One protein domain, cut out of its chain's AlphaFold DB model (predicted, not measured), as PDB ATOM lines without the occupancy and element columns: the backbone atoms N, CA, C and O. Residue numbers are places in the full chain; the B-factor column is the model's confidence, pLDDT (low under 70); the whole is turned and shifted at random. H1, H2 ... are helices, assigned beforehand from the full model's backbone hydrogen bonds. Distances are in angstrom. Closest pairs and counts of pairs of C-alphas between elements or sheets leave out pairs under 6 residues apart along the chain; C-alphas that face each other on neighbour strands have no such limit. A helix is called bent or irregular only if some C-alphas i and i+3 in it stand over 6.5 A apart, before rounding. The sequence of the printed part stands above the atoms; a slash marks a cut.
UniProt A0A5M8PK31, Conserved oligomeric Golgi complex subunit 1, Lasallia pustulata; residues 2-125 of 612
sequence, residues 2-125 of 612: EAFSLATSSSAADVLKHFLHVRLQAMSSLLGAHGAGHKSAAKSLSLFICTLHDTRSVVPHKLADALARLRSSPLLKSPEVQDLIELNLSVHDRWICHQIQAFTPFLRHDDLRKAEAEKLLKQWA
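This is residues 2 to 125 of the 612 residues of the protein "Conserved oligomeric Golgi complex subunit 1" of Lasallia pustulata (UniProt A0A5M8PK31). What shape do the atoms make? A long helical hairpin, H2 and H3, with H8 packed along its open end, makes one arm of a broad V; a loose string of short helices, H5 to H7, makes the other. H4 follows H3 from the corner, H1 sits in the crook, and residues 102 to 113 lead back to H8. What is it made of? The printed part has 124 residues with eight named helices, H1 to H8 in order, and no named strand: all helix. How compact is it? It is loose, with a radius of gyration of the C-alphas of 18.6 A, and only just elongated, spanning 56 by 36 by 20 A.

Where do the helices lie? H1 is residues 2 to 8, from C-alpha 2 at (-47.178, 17.622, -13.293); H2 is 12 to 32, 30.0 A long; H3 is 38 to 58, 30.3 A; H4 is 61 to 72, 16.1 A. What follows? H5 is residues 79 to 82, H6 89 to 95, H7 98 to 101, and H8 114 to 125, 16.1 A, ending at (-42.866, 8.569, -33.519). H6 is only just irregular: C-alphas 91 and 94 are 7.0 A apart.

What does H1 meet? It only just touches residues 12 to 15 of H2, with 3 pairs of C-alphas within 8 A, the closest Ser 5 and Val 15 at 6.4 A. How do H2, H3 and H8 stand? They form an up and down bundle, each running against the one before. H2 and H3 are a hairpin at a shallow tilt of 9 degrees, closest C-alphas Met 27 and Ser 44, 5.1 A. H8 touches H2 at Leu 20 and Trp 124, their closest C-alphas, 6.8 A. And the others? H3 and H4 meet only through their link; H5 and H6, and H6 and H7, are close but not clearly touching, with closest C-alphas Gln 82 and Leu 89 at 6.0 A and Asp 93 and Gln 101 at 7.7 A. Are the backbones helical? Every O i to N i+4 pair is within hydrogen-bond range in H1, H2, H3, H4 and H8; H6 has 1 of 3, and 2 of 4 O i to N i+3 pairs; H5 and H7 are too short for an i+4 pair.

How large is it? The C-alphas farthest apart, His 38 and Arg 94, are 56.2 A apart. Is it continuous? The printed part has no cut, and the link from H7 to H8 is long, 12 residues. Where is confidence low? Residues 34 to 37, 60 and 108 to 111 have pLDDT under 70.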
ATOM      1  N   GLU A   2     -46.275  17.268 -14.410       72.38
ATOM      2  CA  GLU A   2     -47.178  17.622 -13.293       72.38
ATOM      3  C   GLU A   2     -47.671  19.081 -13.265       72.38
ATOM      4  O   GLU A   2     -48.873  19.313 -13.133       72.38
ATOM      5  N   ALA A   3     -46.784  20.061 -13.481       79.50
ATOM      6  CA  ALA A   3     -47.149  21.481 -13.546       79.50
ATOM      7  C   ALA A   3     -48.196  21.815 -14.634       79.50
ATOM      8  O   ALA A   3     -49.017  22.705 -14.431       79.50
ATOM      9  N   PHE A   4     -48.217  21.086 -15.758       79.50
ATOM     10  CA  PHE A   4     -49.242  21.261 -16.793       79.50
ATOM     11  C   PHE A   4     -50.599  20.745 -16.298       79.50
ATOM     12  O   PHE A   4     -51.566  21.497 -16.293       79.50
ATOM     13  N   SER A   5     -50.655  19.515 -15.773       77.50
ATOM     14  CA  SER A   5     -51.873  18.954 -15.161       77.50
ATOM     15  C   SER A   5     -52.421  19.795 -14.006       77.50
ATOM     16  O   SER A   5     -53.636  19.879 -13.859       77.50
ATOM     17  N   LEU A   6     -51.556  20.440 -13.214       77.81
ATOM     18  CA  LEU A   6     -51.973  21.374 -12.167       77.81
ATOM     19  C   LEU A   6     -52.650  22.623 -12.757       77.81
ATOM     20  O   LEU A   6     -53.686  23.051 -12.258       77.81
ATOM     21  N   ALA A   7     -52.078  23.193 -13.821       81.31
ATOM     22  CA  ALA A   7     -52.566  24.420 -14.446       81.31
ATOM     23  C   ALA A   7     -53.835  24.229 -15.299       81.31
ATOM     24  O   ALA A   7     -54.612  25.170 -15.447       81.31
ATOM     25  N   THR A   8     -54.051  23.040 -15.875       80.88
ATOM     26  CA  THR A   8     -55.142  22.777 -16.837       80.88
ATOM     27  C   THR A   8     -56.182  21.755 -16.370       80.88
ATOM     28  O   THR A   8     -57.167  21.533 -17.076       80.88
ATOM     29  N   SER A   9     -55.970  21.085 -15.229       79.75
ATOM     30  CA  SER A   9     -56.768  19.931 -14.770       79.75
ATOM     31  C   SER A   9     -56.897  18.798 -15.815       79.75
ATOM     32  O   SER A   9     -57.880  18.048 -15.820       79.75
ATOM     33  N   SER A  10     -55.912  18.672 -16.713       80.94
ATOM     34  CA  SER A  10     -55.870  17.666 -17.786       80.94
ATOM     35  C   SER A  10     -55.725  16.225 -17.277       80.94
ATOM     36  O   SER A  10     -55.173  15.978 -16.206       80.94
ATOM     37  N   SER A  11     -56.194  15.267 -18.086       81.75
ATOM     38  CA  SER A  11     -56.000  13.825 -17.862       81.75
ATOM     39  C   SER A  11     -54.539  13.402 -18.082       81.75
ATOM     40  O   SER A  11     -53.788  14.088 -18.781       81.75
ATOM     41  N   ALA A  12     -54.139  12.230 -17.573       81.25
ATOM     42  CA  ALA A  12     -52.813  11.662 -17.850       81.25
ATOM     43  C   ALA A  12     -52.566  11.450 -19.361       81.25
ATOM     44  O   ALA A  12     -51.461  11.688 -19.851       81.25
ATOM     45  N   ALA A  13     -53.607  11.079 -20.117       82.31
ATOM     46  CA  ALA A  13     -53.549  10.939 -21.571       82.31
ATOM     47  C   ALA A  13     -53.290  12.280 -22.280       82.31
ATOM     48  O   ALA A  13     -52.499  12.341 -23.220       82.31
ATOM     49  N   ASP A  14     -53.918  13.369 -21.832       83.69
ATOM     50  CA  ASP A  14     -53.732  14.699 -22.427       83.69
ATOM     51  C   ASP A  14     -52.398  15.341 -22.019       83.69
ATOM     52  O   ASP A  14     -51.774  16.028 -22.827       83.69
ATOM     53  N   VAL A  15     -51.910  15.053 -20.807       86.31
ATOM     54  CA  VAL A  15     -50.551  15.405 -20.363       86.31
ATOM     55  C   VAL A  15     -49.496  14.719 -21.239       86.31
ATOM     56  O   VAL A  15     -48.540  15.379 -21.653       86.31
ATOM     57  N   LEU A  16     -49.680  13.436 -21.583       87.06
ATOM     58  CA  LEU A  16     -48.793  12.734 -22.517       87.06
ATOM     59  C   LEU A  16     -48.852  13.350 -23.924       87.06
ATOM     60  O   LEU A  16     -47.805  13.668 -24.485       87.06
ATOM     61  N   LYS A  17     -50.052  13.592 -24.476       88.56
ATOM     62  CA  LYS A  17     -50.216  14.265 -25.784       88.56
ATOM     63  C   LYS A  17     -49.507  15.623 -25.808       88.56
ATOM     64  O   LYS A  17     -48.819  15.928 -26.778       88.56
ATOM     65  N   HIS A  18     -49.635  16.420 -24.744       89.56
ATOM     66  CA  HIS A  18     -48.967  17.717 -24.637       89.56
ATOM     67  C   HIS A  18     -47.437  17.584 -24.567       89.56
ATOM     68  O   HIS A  18     -46.740  18.291 -25.290       89.56
ATOM     69  N   PHE A  19     -46.903  16.652 -23.768       90.31
ATOM     70  CA  PHE A  19     -45.460  16.383 -23.708       90.31
ATOM     71  C   PHE A  19     -44.888  15.982 -25.075       90.31
ATOM     72  O   PHE A  19     -43.906  16.574 -25.528       90.31
ATOM     73  N   LEU A  20     -45.536  15.035 -25.757       91.12
ATOM     74  CA  LEU A  20     -45.149  14.582 -27.093       91.12
ATOM     75  C   LEU A  20     -45.229  15.727 -28.121       91.12
ATOM     76  O   LEU A  20     -44.312  15.909 -28.921       91.12
ATOM     77  N   HIS A  21     -46.264  16.571 -28.055       92.69
ATOM     78  CA  HIS A  21     -46.385  17.755 -28.910       92.69
ATOM     79  C   HIS A  21     -45.265  18.783 -28.668       92.69
ATOM     80  O   HIS A  21     -44.679  19.281 -29.626       92.69
ATOM     81  N   VAL A  22     -44.911  19.065 -27.409       92.75
ATOM     82  CA  VAL A  22     -43.805  19.979 -27.067       92.75
ATOM     83  C   VAL A  22     -42.452  19.407 -27.507       92.75
ATOM     84  O   VAL A  22     -41.626  20.149 -28.036       92.75
ATOM     85  N   ARG A  23     -42.223  18.092 -27.374       92.75
ATOM     86  CA  ARG A  23     -41.016  17.435 -27.914       92.75
ATOM     87  C   ARG A  23     -40.961  17.518 -29.446       92.75
ATOM     88  O   ARG A  23     -39.905  17.837 -29.984       92.75
ATOM     89  N   LEU A  24     -42.089  17.347 -30.144       92.31
ATOM     90  CA  LEU A  24     -42.173  17.514 -31.603       92.31
ATOM     91  C   LEU A  24     -41.860  18.956 -32.046       92.31
ATOM     92  O   LEU A  24     -41.114  19.159 -33.001       92.31
ATOM     93  N   GLN A  25     -42.379  19.961 -31.329       91.75
ATOM     94  CA  GLN A  25     -42.047  21.373 -31.562       91.75
ATOM     95  C   GLN A  25     -40.566  21.678 -31.282       91.75
ATOM     96  O   GLN A  25     -39.944  22.450 -32.010       91.75
ATOM     97  N   ALA A  26     -39.970  21.051 -30.262       90.88
ATOM     98  CA  ALA A  26     -38.540  21.177 -29.993       90.88
ATOM     99  C   ALA A  26     -37.703  20.621 -31.161       90.88
ATOM    100  O   ALA A  26     -36.823  21.330 -31.650       90.88
ATOM    101  N   MET A  27     -38.024  19.421 -31.669       92.06
ATOM    102  CA  MET A  27     -37.369  18.832 -32.851       92.06
ATOM    103  C   MET A  27     -37.462  19.755 -34.072       92.06
ATOM    104  O   MET A  27     -36.440  20.122 -34.654       92.06
ATOM    105  N   SER A  28     -38.669  20.201 -34.436       88.81
ATOM    106  CA  SER A  28     -38.849  21.056 -35.614       88.81
ATOM    107  C   SER A  28     -38.187  22.431 -35.460       88.81
ATOM    108  O   SER A  28     -37.666  22.960 -36.442       88.81
ATOM    109  N   SER A  29     -38.099  22.986 -34.243       88.12
ATOM    110  CA  SER A  29     -37.345  24.226 -33.995       88.12
ATOM    111  C   SER A  29     -35.827  24.057 -34.155       88.12
ATOM    112  O   SER A  29     -35.177  24.933 -34.727       88.12
ATOM    113  N   LEU A  30     -35.259  22.919 -33.727       87.00
ATOM    114  CA  LEU A  30     -33.834  22.602 -33.901       87.00
ATOM    115  C   LEU A  30     -33.465  22.451 -35.381       87.00
ATOM    116  O   LEU A  30     -32.412  22.931 -35.802       87.00
ATOM    117  N   LEU A  31     -34.339  21.809 -36.161       85.50
ATOM    118  CA  LEU A  31     -34.149  21.566 -37.593       85.50
ATOM    119  C   LEU A  31     -34.400  22.832 -38.436       85.50
ATOM    120  O   LEU A  31     -33.662  23.117 -39.379       85.50
ATOM    121  N   GLY A  32     -35.418  23.622 -38.079       76.69
ATOM    122  CA  GLY A  32     -35.858  24.800 -38.833       76.69
ATOM    123  C   GLY A  32     -35.049  26.083 -38.603       76.69
ATOM    124  O   GLY A  32     -35.175  27.025 -39.390       76.69
ATOM    125  N   ALA A  33     -34.219  26.156 -37.557       73.38
ATOM    126  CA  ALA A  33     -33.475  27.372 -37.228       73.38
ATOM    127  C   ALA A  33     -32.541  27.832 -38.371       73.38
ATOM    128  O   ALA A  33     -31.809  27.049 -38.985       73.38
ATOM    129  N   HIS A  34     -32.524  29.140 -38.648       51.50
ATOM    130  CA  HIS A  34     -31.514  29.725 -39.534       51.50
ATOM    131  C   HIS A  34     -30.135  29.609 -38.873       51.50
ATOM    132  O   HIS A  34     -29.951  30.030 -37.735       51.50
ATOM    133  N   GLY A  35     -29.177  29.002 -39.578       53.50
ATOM    134  CA  GLY A  35     -27.887  28.627 -38.992       53.50
ATOM    135  C   GLY A  35     -27.897  27.308 -38.205       53.50
ATOM    136  O   GLY A  35     -26.921  27.028 -37.510       53.50
ATOM    137  N   ALA A  36     -28.944  26.476 -38.321       58.25
ATOM    138  CA  ALA A  36     -28.924  25.083 -37.866       58.25
ATOM    139  C   ALA A  36     -27.832  24.285 -38.605       58.25
ATOM    140  O   ALA A  36     -28.052  23.738 -39.686       58.25
ATOM    141  N   GLY A  37     -26.627  24.269 -38.031       63.53
ATOM    142  CA  GLY A  37     -25.508  23.461 -38.505       63.53
ATOM    143  C   GLY A  37     -25.677  21.981 -38.163       63.53
ATOM    144  O   GLY A  37     -26.653  21.570 -37.541       63.53
ATOM    145  N   HIS A  38     -24.675  21.174 -38.511       70.31
ATOM    146  CA  HIS A  38     -24.732  19.704 -38.441       70.31
ATOM    147  C   HIS A  38     -25.133  19.198 -37.036       70.31
ATOM    148  O   HIS A  38     -25.974  18.313 -36.887       70.31
ATOM    149  N   LYS A  39     -24.635  19.874 -35.990       77.88
ATOM    150  CA  LYS A  39     -24.942  19.599 -34.575       77.88
ATOM    151  C   LYS A  39     -26.425  19.753 -34.199       77.88
ATOM    152  O   LYS A  39     -26.824  19.221 -33.168       77.88
ATOM    153  N   SER A  40     -27.242  20.464 -34.979       84.69
ATOM    154  CA  SER A  40     -28.690  20.568 -34.741       84.69
ATOM    155  C   SER A  40     -29.446  19.307 -35.159       84.69
ATOM    156  O   SER A  40     -30.353  18.894 -34.441       84.69
ATOM    157  N   ALA A  41     -29.050  18.665 -36.264       87.69
ATOM    158  CA  ALA A  41     -29.637  17.393 -36.691       87.69
ATOM    159  C   ALA A  41     -29.328  16.285 -35.671       87.69
ATOM    160  O   ALA A  41     -30.250  15.673 -35.141       87.69
ATOM    161  N   ALA A  42     -28.053  16.136 -35.290       87.50
ATOM    162  CA  ALA A  42     -27.614  15.215 -34.238       87.50
ATOM    163  C   ALA A  42     -28.379  15.420 -32.908       87.50
ATOM    164  O   ALA A  42     -28.881  14.467 -32.313       87.50
ATOM    165  N   LYS A  43     -28.568  16.677 -32.473       88.06
ATOM    166  CA  LYS A  43     -29.382  17.006 -31.286       88.06
ATOM    167  C   LYS A  43     -30.866  16.680 -31.446       88.06
ATOM    168  O   LYS A  43     -31.494  16.293 -30.467       88.06
ATOM    169  N   SER A  44     -31.439  16.842 -32.639       91.00
ATOM    170  CA  SER A  44     -32.838  16.479 -32.884       91.00
ATOM    171  C   SER A  44     -33.046  14.962 -32.899       91.00
ATOM    172  O   SER A  44     -34.095  14.509 -32.450       91.00
ATOM    173  N   LEU A  45     -32.058  14.188 -33.367       90.06
ATOM    174  CA  LEU A  45     -32.068  12.723 -33.303       90.06
ATOM    175  C   LEU A  45     -31.932  12.233 -31.854       90.06
ATOM    176  O   LEU A  45     -32.750  11.441 -31.399       90.06
ATOM    177  N   SER A  46     -30.984  12.787 -31.093       89.50
ATOM    178  CA  SER A  46     -30.877  12.541 -29.649       89.50
ATOM    179  C   SER A  46     -32.190  12.874 -28.923       89.50
ATOM    180  O   SER A  46     -32.707  12.044 -28.183       89.50
ATOM    181  N   LEU A  47     -32.819  14.025 -29.195       90.25
ATOM    182  CA  LEU A  47     -34.092  14.387 -28.560       90.25
ATOM    183  C   LEU A  47     -35.262  13.471 -28.979       90.25
ATOM    184  O   LEU A  47     -36.158  13.243 -28.165       90.25
ATOM    185  N   PHE A  48     -35.253  12.910 -30.192       90.19
ATOM    186  CA  PHE A  48     -36.194  11.863 -30.613       90.19
ATOM    187  C   PHE A  48     -36.017  10.591 -29.770       90.19
ATOM    188  O   PHE A  48     -36.964  10.171 -29.100       90.19
ATOM    189  N   ILE A  49     -34.796  10.053 -29.715       87.44
ATOM    190  CA  ILE A  49     -34.440   8.846 -28.952       87.44
ATOM    191  C   ILE A  49     -34.756   9.024 -27.460       87.44
ATOM    192  O   ILE A  49     -35.513   8.237 -26.884       87.44
ATOM    193  N   CYS A  50     -34.284  10.116 -26.845       87.75
ATOM    194  CA  CYS A  50     -34.579  10.428 -25.449       87.75
ATOM    195  C   CYS A  50     -36.088  10.543 -25.194       87.75
ATOM    196  O   CYS A  50     -36.541  10.160 -24.127       87.75
ATOM    197  N   THR A  51     -36.904  11.017 -26.142       89.31
ATOM    198  CA  THR A  51     -38.368  11.088 -25.950       89.31
ATOM    199  C   THR A  51     -39.031   9.706 -25.934       89.31
ATOM    200  O   THR A  51     -39.974   9.495 -25.162       89.31
ATOM    201  N   LEU A  52     -38.528   8.755 -26.728       86.56
ATOM    202  CA  LEU A  52     -38.978   7.357 -26.716       86.56
ATOM    203  C   LEU A  52     -38.613   6.684 -25.379       86.56
ATOM    204  O   LEU A  52     -39.484   6.103 -24.724       86.56
ATOM    205  N   HIS A  53     -37.367   6.852 -24.923       84.25
ATOM    206  CA  HIS A  53     -36.908   6.367 -23.617       84.25
ATOM    207  C   HIS A  53     -37.657   7.026 -22.441       84.25
ATOM    208  O   HIS A  53     -38.224   6.327 -21.597       84.25
ATOM    209  N   ASP A  54     -37.726   8.361 -22.398       84.44
ATOM    210  CA  ASP A  54     -38.381   9.134 -21.335       84.44
ATOM    211  C   ASP A  54     -39.830   8.681 -21.150       84.44
ATOM    212  O   ASP A  54     -40.253   8.405 -20.024       84.44
ATOM    213  N   THR A  55     -40.576   8.532 -22.253       85.56
ATOM    214  CA  THR A  55     -41.981   8.107 -22.218       85.56
ATOM    215  C   THR A  55     -42.124   6.701 -21.637       85.56
ATOM    216  O   THR A  55     -42.931   6.514 -20.727       85.56
ATOM    217  N   ARG A  56     -41.300   5.734 -22.074       78.12
ATOM    218  CA  ARG A  56     -41.254   4.369 -21.511       78.12
ATOM    219  C   ARG A  56     -40.873   4.367 -20.025       78.12
ATOM    220  O   ARG A  56     -41.376   3.549 -19.262       78.12
ATOM    221  N   SER A  57     -39.991   5.273 -19.604       81.88
ATOM    222  CA  SER A  57     -39.511   5.341 -18.220       81.88
ATOM    223  C   SER A  57     -40.503   6.005 -17.252       81.88
ATOM    224  O   SER A  57     -40.413   5.766 -16.045       81.88
ATOM    225  N   VAL A  58     -41.420   6.844 -17.753       81.50
ATOM    226  CA  VAL A  58     -42.366   7.657 -16.963       81.50
ATOM    227  C   VAL A  58     -43.796   7.100 -17.000       81.50
ATOM    228  O   VAL A  58     -44.521   7.206 -16.008       81.50
ATOM    229  N   VAL A  59     -44.213   6.493 -18.112       78.62
ATOM    230  CA  VAL A  59     -45.601   6.082 -18.375       78.62
ATOM    231  C   VAL A  59     -45.701   4.547 -18.447       78.62
ATOM    232  O   VAL A  59     -44.865   3.923 -19.094       78.62
ATOM    233  N   PRO A  60     -46.713   3.902 -17.827       69.69
ATOM    234  CA  PRO A  60     -47.844   4.507 -17.114       69.69
ATOM    235  C   PRO A  60     -47.564   4.842 -15.640       69.69
ATOM    236  O   PRO A  60     -48.118   5.812 -15.130       69.69
ATOM    237  N   HIS A  61     -46.716   4.065 -14.959       77.62
ATOM    238  CA  HIS A  61     -46.704   4.012 -13.492       77.62
ATOM    239  C   HIS A  61     -46.230   5.308 -12.822       77.62
ATOM    240  O   HIS A  61     -47.013   5.917 -12.102       77.62
ATOM    241  N   LYS A  62     -45.013   5.800 -13.106       81.12
ATOM    242  CA  LYS A  62     -44.464   6.970 -12.386       81.12
ATOM    243  C   LYS A  62     -45.333   8.224 -12.541       81.12
ATOM    244  O   LYS A  62     -45.468   8.982 -11.585       81.12
ATOM    245  N   LEU A  63     -45.935   8.431 -13.717       80.12
ATOM    246  CA  LEU A  63     -46.881   9.526 -13.958       80.12
ATOM    247  C   LEU A  63     -48.176   9.353 -13.152       80.12
ATOM    248  O   LEU A  63     -48.630  10.312 -12.531       80.12
ATOM    249  N   ALA A  64     -48.753   8.147 -13.120       78.56
ATOM    250  CA  ALA A  64     -49.929   7.858 -12.297       78.56
ATOM    251  C   ALA A  64     -49.627   8.045 -10.797       78.56
ATOM    252  O   ALA A  64     -50.376   8.729 -10.102       78.56
ATOM    253  N   ASP A  65     -48.486   7.542 -10.319       79.38
ATOM    254  CA  ASP A  65     -48.033   7.660  -8.928       79.38
ATOM    255  C   ASP A  65     -47.728   9.115  -8.528       79.38
ATOM    256  O   ASP A  65     -47.928   9.511  -7.378       79.38
ATOM    257  N   ALA A  66     -47.237   9.945  -9.456       79.81
ATOM    258  CA  ALA A  66     -47.054  11.380  -9.239       79.81
ATOM    259  C   ALA A  66     -48.399  12.119  -9.140       79.81
ATOM    260  O   ALA A  66     -48.630  12.849  -8.176       79.81
ATOM    261  N   LEU A  67     -49.327  11.873 -10.072       77.44
ATOM    262  CA  LEU A  67     -50.667  12.476 -10.056       77.44
ATOM    263  C   LEU A  67     -51.498  12.017  -8.841       77.44
ATOM    264  O   LEU A  67     -52.254  12.808  -8.275       77.44
ATOM    265  N   ALA A  68     -51.320  10.772  -8.389       78.38
ATOM    266  CA  ALA A  68     -51.922  10.252  -7.165       78.38
ATOM    267  C   ALA A  68     -51.353  10.932  -5.905       78.38
ATOM    268  O   ALA A  68     -52.126  11.339  -5.036       78.38
ATOM    269  N   ARG A  69     -50.026  11.126  -5.816       78.62
ATOM    270  CA  ARG A  69     -49.383  11.871  -4.714       78.62
ATOM    271  C   ARG A  69     -49.807  13.341  -4.680       78.62
ATOM    272  O   ARG A  69     -50.166  13.842  -3.619       78.62
ATOM    273  N   LEU A  70     -49.875  14.006  -5.833       77.06
ATOM    274  CA  LEU A  70     -50.345  15.395  -5.957       77.06
ATOM    275  C   LEU A  70     -51.813  15.582  -5.512       77.06
ATOM    276  O   LEU A  70     -52.227  16.687  -5.165       77.06
ATOM    277  N   ARG A  71     -52.599  14.498  -5.487       75.88
ATOM    278  CA  ARG A  71     -53.981  14.456  -4.985       75.88
ATOM    279  C   ARG A  71     -54.097  13.985  -3.526       75.88
ATOM    280  O   ARG A  71     -55.146  14.185  -2.917       75.88
ATOM    281  N   SER A  72     -53.075  13.351  -2.947       78.31
ATOM    282  CA  SER A  72     -53.169  12.736  -1.612       78.31
ATOM    283  C   SER A  72     -53.000  13.723  -0.453       78.31
ATOM    284  O   SER A  72     -53.444  13.440   0.659       78.31
ATOM    285  N   SER A  73     -52.394  14.887  -0.702       76.00
ATOM    286  CA  SER A  73     -52.117  15.919   0.303       76.00
ATOM    287  C   SER A  73     -52.498  17.321  -0.201       76.00
ATOM    288  O   SER A  73     -52.470  17.562  -1.409       76.00
ATOM    289  N   PRO A  74     -52.879  18.263   0.687       82.88
ATOM    290  CA  PRO A  74     -53.017  19.670   0.317       82.88
ATOM    291  C   PRO A  74     -51.670  20.252  -0.119       82.88
ATOM    292  O   PRO A  74     -50.645  19.958   0.493       82.88
ATOM    293  N   LEU A  75     -51.666  21.114  -1.135       80.88
ATOM    294  CA  LEU A  75     -50.440  21.494  -1.854       80.88
ATOM    295  C   LEU A  75     -49.393  22.187  -0.953       80.88
ATOM    296  O   LEU A  75     -48.209  21.873  -1.027       80.88
ATOM    297  N   LEU A  76     -49.835  23.040  -0.020       80.81
ATOM    298  CA  LEU A  76     -48.981  23.704   0.985       80.81
ATOM    299  C   LEU A  76     -48.479  22.774   2.115       80.81
ATOM    300  O   LEU A  76     -47.779  23.218   3.025       80.81
ATOM    301  N   LYS A  77     -48.854  21.490   2.086       78.44
ATOM    302  CA  LYS A  77     -48.405  20.447   3.023       78.44
ATOM    303  C   LYS A  77     -47.461  19.429   2.375       78.44
ATOM    304  O   LYS A  77     -47.073  18.472   3.039       78.44
ATOM    305  N   SER A  78     -47.067  19.642   1.116       80.69
ATOM    306  CA  SER A  78     -45.934  18.935   0.513       80.69
ATOM    307  C   SER A  78     -44.616  19.448   1.118       80.69
ATOM    308  O   SER A  78     -44.448  20.669   1.188       80.69
ATOM    309  N   PRO A  79     -43.669  18.576   1.522       78.38
ATOM    310  CA  PRO A  79     -42.376  19.011   2.062       78.38
ATOM    311  C   PRO A  79     -41.609  19.877   1.055       78.38
ATOM    312  O   PRO A  79     -41.146  20.956   1.404       78.38
ATOM    313  N   GLU A  80     -41.627  19.496  -0.227       78.44
ATOM    314  CA  GLU A  80     -41.001  20.232  -1.339       78.44
ATOM    315  C   GLU A  80     -41.499  21.684  -1.474       78.44
ATOM    316  O   GLU A  80     -40.801  22.524  -2.031       78.44
ATOM    317  N   VAL A  81     -42.702  21.989  -0.969       79.81
ATOM    318  CA  VAL A  81     -43.298  23.337  -0.977       79.81
ATOM    319  C   VAL A  81     -43.041  24.076   0.343       79.81
ATOM    320  O   VAL A  81     -42.984  25.305   0.357       79.81
ATOM    321  N   GLN A  82     -42.849  23.352   1.449       80.62
ATOM    322  CA  GLN A  82     -42.492  23.922   2.754       80.62
ATOM    323  C   GLN A  82     -41.007  24.296   2.847       80.62
ATOM    324  O   GLN A  82     -40.682  25.306   3.473       80.62
ATOM    325  N   ASP A  83     -40.138  23.552   2.159       83.25
ATOM    326  CA  ASP A  83     -38.695  23.805   2.073       83.25
ATOM    327  C   ASP A  83     -38.339  24.993   1.146       83.25
ATOM    328  O   ASP A  83     -37.190  25.445   1.114       83.25
ATOM    329  N   LEU A  84     -39.313  25.557   0.414       85.31
ATOM    330  CA  LEU A  84     -39.123  26.759  -0.406       85.31
ATOM    331  C   LEU A  84     -38.935  28.008   0.469       85.31
ATOM    332  O   LEU A  84     -39.889  28.691   0.854       85.31
ATOM    333  N   ILE A  85     -37.663  28.343   0.703       79.94
ATOM    334  CA  ILE A  85     -37.190  29.527   1.443       79.94
ATOM    335  C   ILE A  85     -37.889  30.819   0.974       79.94
ATOM    336  O   ILE A  85     -38.215  31.673   1.795       79.94
ATOM    337  N   GLU A  86     -38.168  30.942  -0.327       83.81
ATOM    338  CA  GLU A  86     -38.838  32.099  -0.943       83.81
ATOM    339  C   GLU A  86     -40.288  32.299  -0.470       83.81
ATOM    340  O   GLU A  86     -40.737  33.435  -0.323       83.81
ATOM    341  N   LEU A  87     -41.020  31.211  -0.193       79.69
ATOM    342  CA  LEU A  87     -42.386  31.268   0.339       79.69
ATOM    343  C   LEU A  87     -42.397  31.465   1.861       79.69
ATOM    344  O   LEU A  87     -43.344  32.039   2.405       79.69
ATOM    345  N   ASN A  88     -41.358  30.980   2.552       80.69
ATOM    346  CA  ASN A  88     -41.190  31.024   4.008       80.69
ATOM    347  C   ASN A  88     -42.488  30.699   4.780       80.69
ATOM    348  O   ASN A  88     -42.948  31.449   5.651       80.69
ATOM    349  N   LEU A  89     -43.107  29.566   4.433       79.06
ATOM    350  CA  LEU A  89     -44.405  29.160   4.983       79.06
ATOM    351  C   LEU A  89     -44.372  28.994   6.512       79.06
ATOM    352  O   LEU A  89     -45.393  29.205   7.161       79.06
ATOM    353  N   SER A  90     -43.195  28.744   7.100       77.19
ATOM    354  CA  SER A  90     -42.982  28.706   8.558       77.19
ATOM    355  C   SER A  90     -43.466  29.967   9.298       77.19
ATOM    356  O   SER A  90     -43.900  29.883  10.450       77.19
ATOM    357  N   VAL A  91     -43.438  31.126   8.627       80.38
ATOM    358  CA  VAL A  91     -43.935  32.412   9.138       80.38
ATOM    359  C   VAL A  91     -45.311  32.738   8.552       80.38
ATOM    360  O   VAL A  91     -46.206  33.185   9.274       80.38
ATOM    361  N   HIS A  92     -45.490  32.519   7.246       80.56
ATOM    362  CA  HIS A  92     -46.657  33.009   6.513       80.56
ATOM    363  C   HIS A  92     -47.909  32.127   6.619       80.56
ATOM    364  O   HIS A  92     -49.001  32.661   6.454       80.56
ATOM    365  N   ASP A  93     -47.804  30.833   6.949       79.44
ATOM    366  CA  ASP A  93     -48.951  29.905   6.988       79.44
ATOM    367  C   ASP A  93     -50.114  30.415   7.860       79.44
ATOM    368  O   ASP A  93     -51.274  30.336   7.464       79.44
ATOM    369  N   ARG A  94     -49.813  31.076   8.987       81.31
ATOM    370  CA  ARG A  94     -50.815  31.684   9.890       81.31
ATOM    371  C   ARG A  94     -51.677  32.784   9.252       81.31
ATOM    372  O   ARG A  94     -52.688  33.165   9.835       81.31
ATOM    373  N   TRP A  95     -51.258  33.317   8.106       83.25
ATOM    374  CA  TRP A  95     -51.935  34.375   7.350       83.25
ATOM    375  C   TRP A  95     -52.643  33.833   6.098       83.25
ATOM    376  O   TRP A  95     -53.418  34.554   5.469       83.25
ATOM    377  N   ILE A  96     -52.403  32.569   5.735       82.88
ATOM    378  CA  ILE A  96     -53.062  31.894   4.616       82.88
ATOM    379  C   ILE A  96     -54.441  31.423   5.086       82.88
ATOM    380  O   ILE A  96     -54.584  30.817   6.145       82.88
ATOM    381  N   CYS A  97     -55.492  31.689   4.307       84.81
ATOM    382  CA  CYS A  97     -56.831  31.260   4.699       84.81
ATOM    383  C   CYS A  97     -56.977  29.729   4.610       84.81
ATOM    384  O   CYS A  97     -56.416  29.078   3.726       84.81
ATOM    385  N   HIS A  98     -57.801  29.150   5.490       79.81
ATOM    386  CA  HIS A  98     -58.006  27.697   5.581       79.81
ATOM    387  C   HIS A  98     -58.389  27.038   4.240       79.81
ATOM    388  O   HIS A  98     -58.029  25.893   3.984       79.81
ATOM    389  N   GLN A  99     -59.091  27.755   3.355       79.44
ATOM    390  CA  GLN A  99     -59.458  27.255   2.023       79.44
ATOM    391  C   GLN A  99     -58.238  27.004   1.119       79.44
ATOM    392  O   GLN A  99     -58.258  26.066   0.330       79.44
ATOM    393  N   ILE A 100     -57.171  27.798   1.263       80.69
ATOM    394  CA  ILE A 100     -55.911  27.626   0.528       80.69
ATOM    395  C   ILE A 100     -55.011  26.605   1.252       80.69
ATOM    396  O   ILE A 100     -54.432  25.736   0.603       80.69
ATOM    397  N   GLN A 101     -54.965  26.611   2.592       79.50
ATOM    398  CA  GLN A 101     -54.250  25.589   3.388       79.50
ATOM    399  C   GLN A 101     -54.780  24.156   3.177       79.50
ATOM    400  O   GLN A 101     -54.042  23.182   3.341       79.50
ATOM    401  N   ALA A 102     -56.069  24.025   2.854       80.94
ATOM    402  CA  ALA A 102     -56.748  22.766   2.556       80.94
ATOM    403  C   ALA A 102     -56.930  22.518   1.045       80.94
ATOM    404  O   ALA A 102     -57.672  21.612   0.667       80.94
ATOM    405  N   PHE A 103     -56.283  23.303   0.173       83.69
ATOM    406  CA  PHE A 103     -56.417  23.136  -1.271       83.69
ATOM    407  C   PHE A 103     -55.691  21.876  -1.763       83.69
ATOM    408  O   PHE A 103     -54.458  21.814  -1.795       83.69
ATOM    409  N   THR A 104     -56.477  20.896  -2.204       79.88
ATOM    410  CA  THR A 104     -56.026  19.740  -2.984       79.88
ATOM    411  C   THR A 104     -56.483  19.930  -4.436       79.88
ATOM    412  O   THR A 104     -57.680  20.141  -4.658       79.88
ATOM    413  N   PRO A 105     -55.589  19.859  -5.440       77.81
ATOM    414  CA  PRO A 105     -55.960  20.086  -6.834       77.81
ATOM    415  C   PRO A 105     -56.893  18.991  -7.371       77.81
ATOM    416  O   PRO A 105     -56.648  17.793  -7.205       77.81
ATOM    417  N   PHE A 106     -57.957  19.398  -8.069       72.44
ATOM    418  CA  PHE A 106     -58.840  18.462  -8.762       72.44
ATOM    419  C   PHE A 106     -58.229  18.037 -10.105       72.44
ATOM    420  O   PHE A 106     -58.121  18.831 -11.043       72.44
ATOM    421  N   LEU A 107     -57.860  16.759 -10.186       70.19
ATOM    422  CA  LEU A 107     -57.326  16.101 -11.377       70.19
ATOM    423  C   LEU A 107     -58.342  15.082 -11.909       70.19
ATOM    424  O   LEU A 107     -58.951  14.341 -11.128       70.19
ATOM    425  N   ARG A 108     -58.513  15.032 -13.237       67.56
ATOM    426  CA  ARG A 108     -59.376  14.048 -13.906       67.56
ATOM    427  C   ARG A 108     -58.748  12.653 -13.833       67.56
ATOM    428  O   ARG A 108     -57.615  12.462 -14.270       67.56
ATOM    429  N   HIS A 109     -59.497  11.688 -13.301       57.19
ATOM    430  CA  HIS A 109     -59.109  10.279 -13.291       57.19
ATOM    431  C   HIS A 109     -59.428   9.622 -14.640       57.19
ATOM    432  O   HIS A 109     -60.534   9.127 -14.832       57.19
ATOM    433  N   ASP A 110     -58.436   9.591 -15.527       62.56
ATOM    434  CA  ASP A 110     -58.340   8.594 -16.595       62.56
ATOM    435  C   ASP A 110     -57.019   7.840 -16.405       62.56
ATOM    436  O   ASP A 110     -55.937   8.414 -16.568       62.56
ATOM    437  N   ASP A 111     -57.109   6.559 -16.039       68.12
ATOM    438  CA  ASP A 111     -55.948   5.682 -15.888       68.12
ATOM    439  C   ASP A 111     -55.408   5.311 -17.274       68.12
ATOM    440  O   ASP A 111     -55.880   4.372 -17.923       68.12
ATOM    441  N   LEU A 112     -54.417   6.080 -17.739       76.12
ATOM    442  CA  LEU A 112     -53.771   5.899 -19.038       76.12
ATOM    443  C   LEU A 112     -53.183   4.485 -19.158       76.12
ATOM    444  O   LEU A 112     -52.149   4.154 -18.573       76.12
ATOM    445  N   ARG A 113     -53.850   3.641 -19.948       80.69
ATOM    446  CA  ARG A 113     -53.481   2.232 -20.126       80.69
ATOM    447  C   ARG A 113     -52.188   2.122 -20.929       80.69
ATOM    448  O   ARG A 113     -52.016   2.836 -21.915       80.69
ATOM    449  N   LYS A 114     -51.328   1.156 -20.583       80.81
ATOM    450  CA  LYS A 114     -50.056   0.890 -21.285       80.81
ATOM    451  C   LYS A 114     -50.227   0.828 -22.815       80.81
ATOM    452  O   LYS A 114     -49.561   1.575 -23.519       80.81
ATOM    453  N   ALA A 115     -51.192   0.050 -23.309       82.44
ATOM    454  CA  ALA A 115     -51.468  -0.080 -24.746       82.44
ATOM    455  C   ALA A 115     -51.953   1.223 -25.429       82.44
ATOM    456  O   ALA A 115     -51.789   1.392 -26.636       82.44
ATOM    457  N   GLU A 116     -52.550   2.156 -24.681       83.19
ATOM    458  CA  GLU A 116     -52.960   3.466 -25.204       83.19
ATOM    459  C   GLU A 116     -51.781   4.448 -25.230       83.19
ATOM    460  O   GLU A 116     -51.588   5.139 -26.230       83.19
ATOM    461  N   ALA A 117     -50.941   4.445 -24.190       82.94
ATOM    462  CA  ALA A 117     -49.673   5.171 -24.183       82.94
ATOM    463  C   ALA A 117     -48.743   4.704 -25.317       82.94
ATOM    464  O   ALA A 117     -48.199   5.534 -26.040       82.94
ATOM    465  N   GLU A 118     -48.622   3.391 -25.528       83.94
ATOM    466  CA  GLU A 118     -47.870   2.799 -26.642       83.94
ATOM    467  C   GLU A 118     -48.438   3.231 -27.998       83.94
ATOM    468  O   GLU A 118     -47.679   3.646 -28.870       83.94
ATOM    469  N   LYS A 119     -49.766   3.210 -28.181       87.00
ATOM    470  CA  LYS A 119     -50.399   3.687 -29.420       87.00
ATOM    471  C   LYS A 119     -50.100   5.167 -29.687       87.00
ATOM    472  O   LYS A 119     -49.755   5.512 -30.816       87.00
ATOM    473  N   LEU A 120     -50.213   6.025 -28.671       86.81
ATOM    474  CA  LEU A 120     -49.894   7.453 -28.783       86.81
ATOM    475  C   LEU A 120     -48.406   7.678 -29.093       86.81
ATOM    476  O   LEU A 120     -48.085   8.530 -29.919       86.81
ATOM    477  N   LEU A 121     -47.510   6.892 -28.486       87.50
ATOM    478  CA  LEU A 121     -46.072   6.966 -28.739       87.50
ATOM    479  C   LEU A 121     -45.719   6.531 -30.168       87.50
ATOM    480  O   LEU A 121     -44.945   7.222 -30.820       87.50
ATOM    481  N   LYS A 122     -46.323   5.451 -30.687       87.44
ATOM    482  CA  LYS A 122     -46.134   5.009 -32.081       87.44
ATOM    483  C   LYS A 122     -46.585   6.071 -33.085       87.44
ATOM    484  O   LYS A 122     -45.804   6.458 -33.947       87.44
ATOM    485  N   GLN A 123     -47.797   6.602 -32.914       89.31
ATOM    486  CA  GLN A 123     -48.335   7.658 -33.782       89.31
ATOM    487  C   GLN A 123     -47.501   8.946 -33.724       89.31
ATOM    488  O   GLN A 123     -47.303   9.599 -34.746       89.31
ATOM    489  N   TRP A 124     -46.988   9.312 -32.546       91.94
ATOM    490  CA  TRP A 124     -46.039  10.419 -32.428       91.94
ATOM    491  C   TRP A 124     -44.727  10.120 -33.155       91.94
ATOM    492  O   TRP A 124     -44.227  10.985 -33.866       91.94
ATOM    493  N   ALA A 125     -44.181   8.916 -33.002       89.25
ATOM    494  CA  ALA A 125     -42.866   8.569 -33.519       89.25
ATOM    495  C   ALA A 125     -42.831   8.471 -35.053       89.25
ATOM    496  O   ALA A 125     -41.849   8.892 -35.652       89.25
TER     497      ALA A 125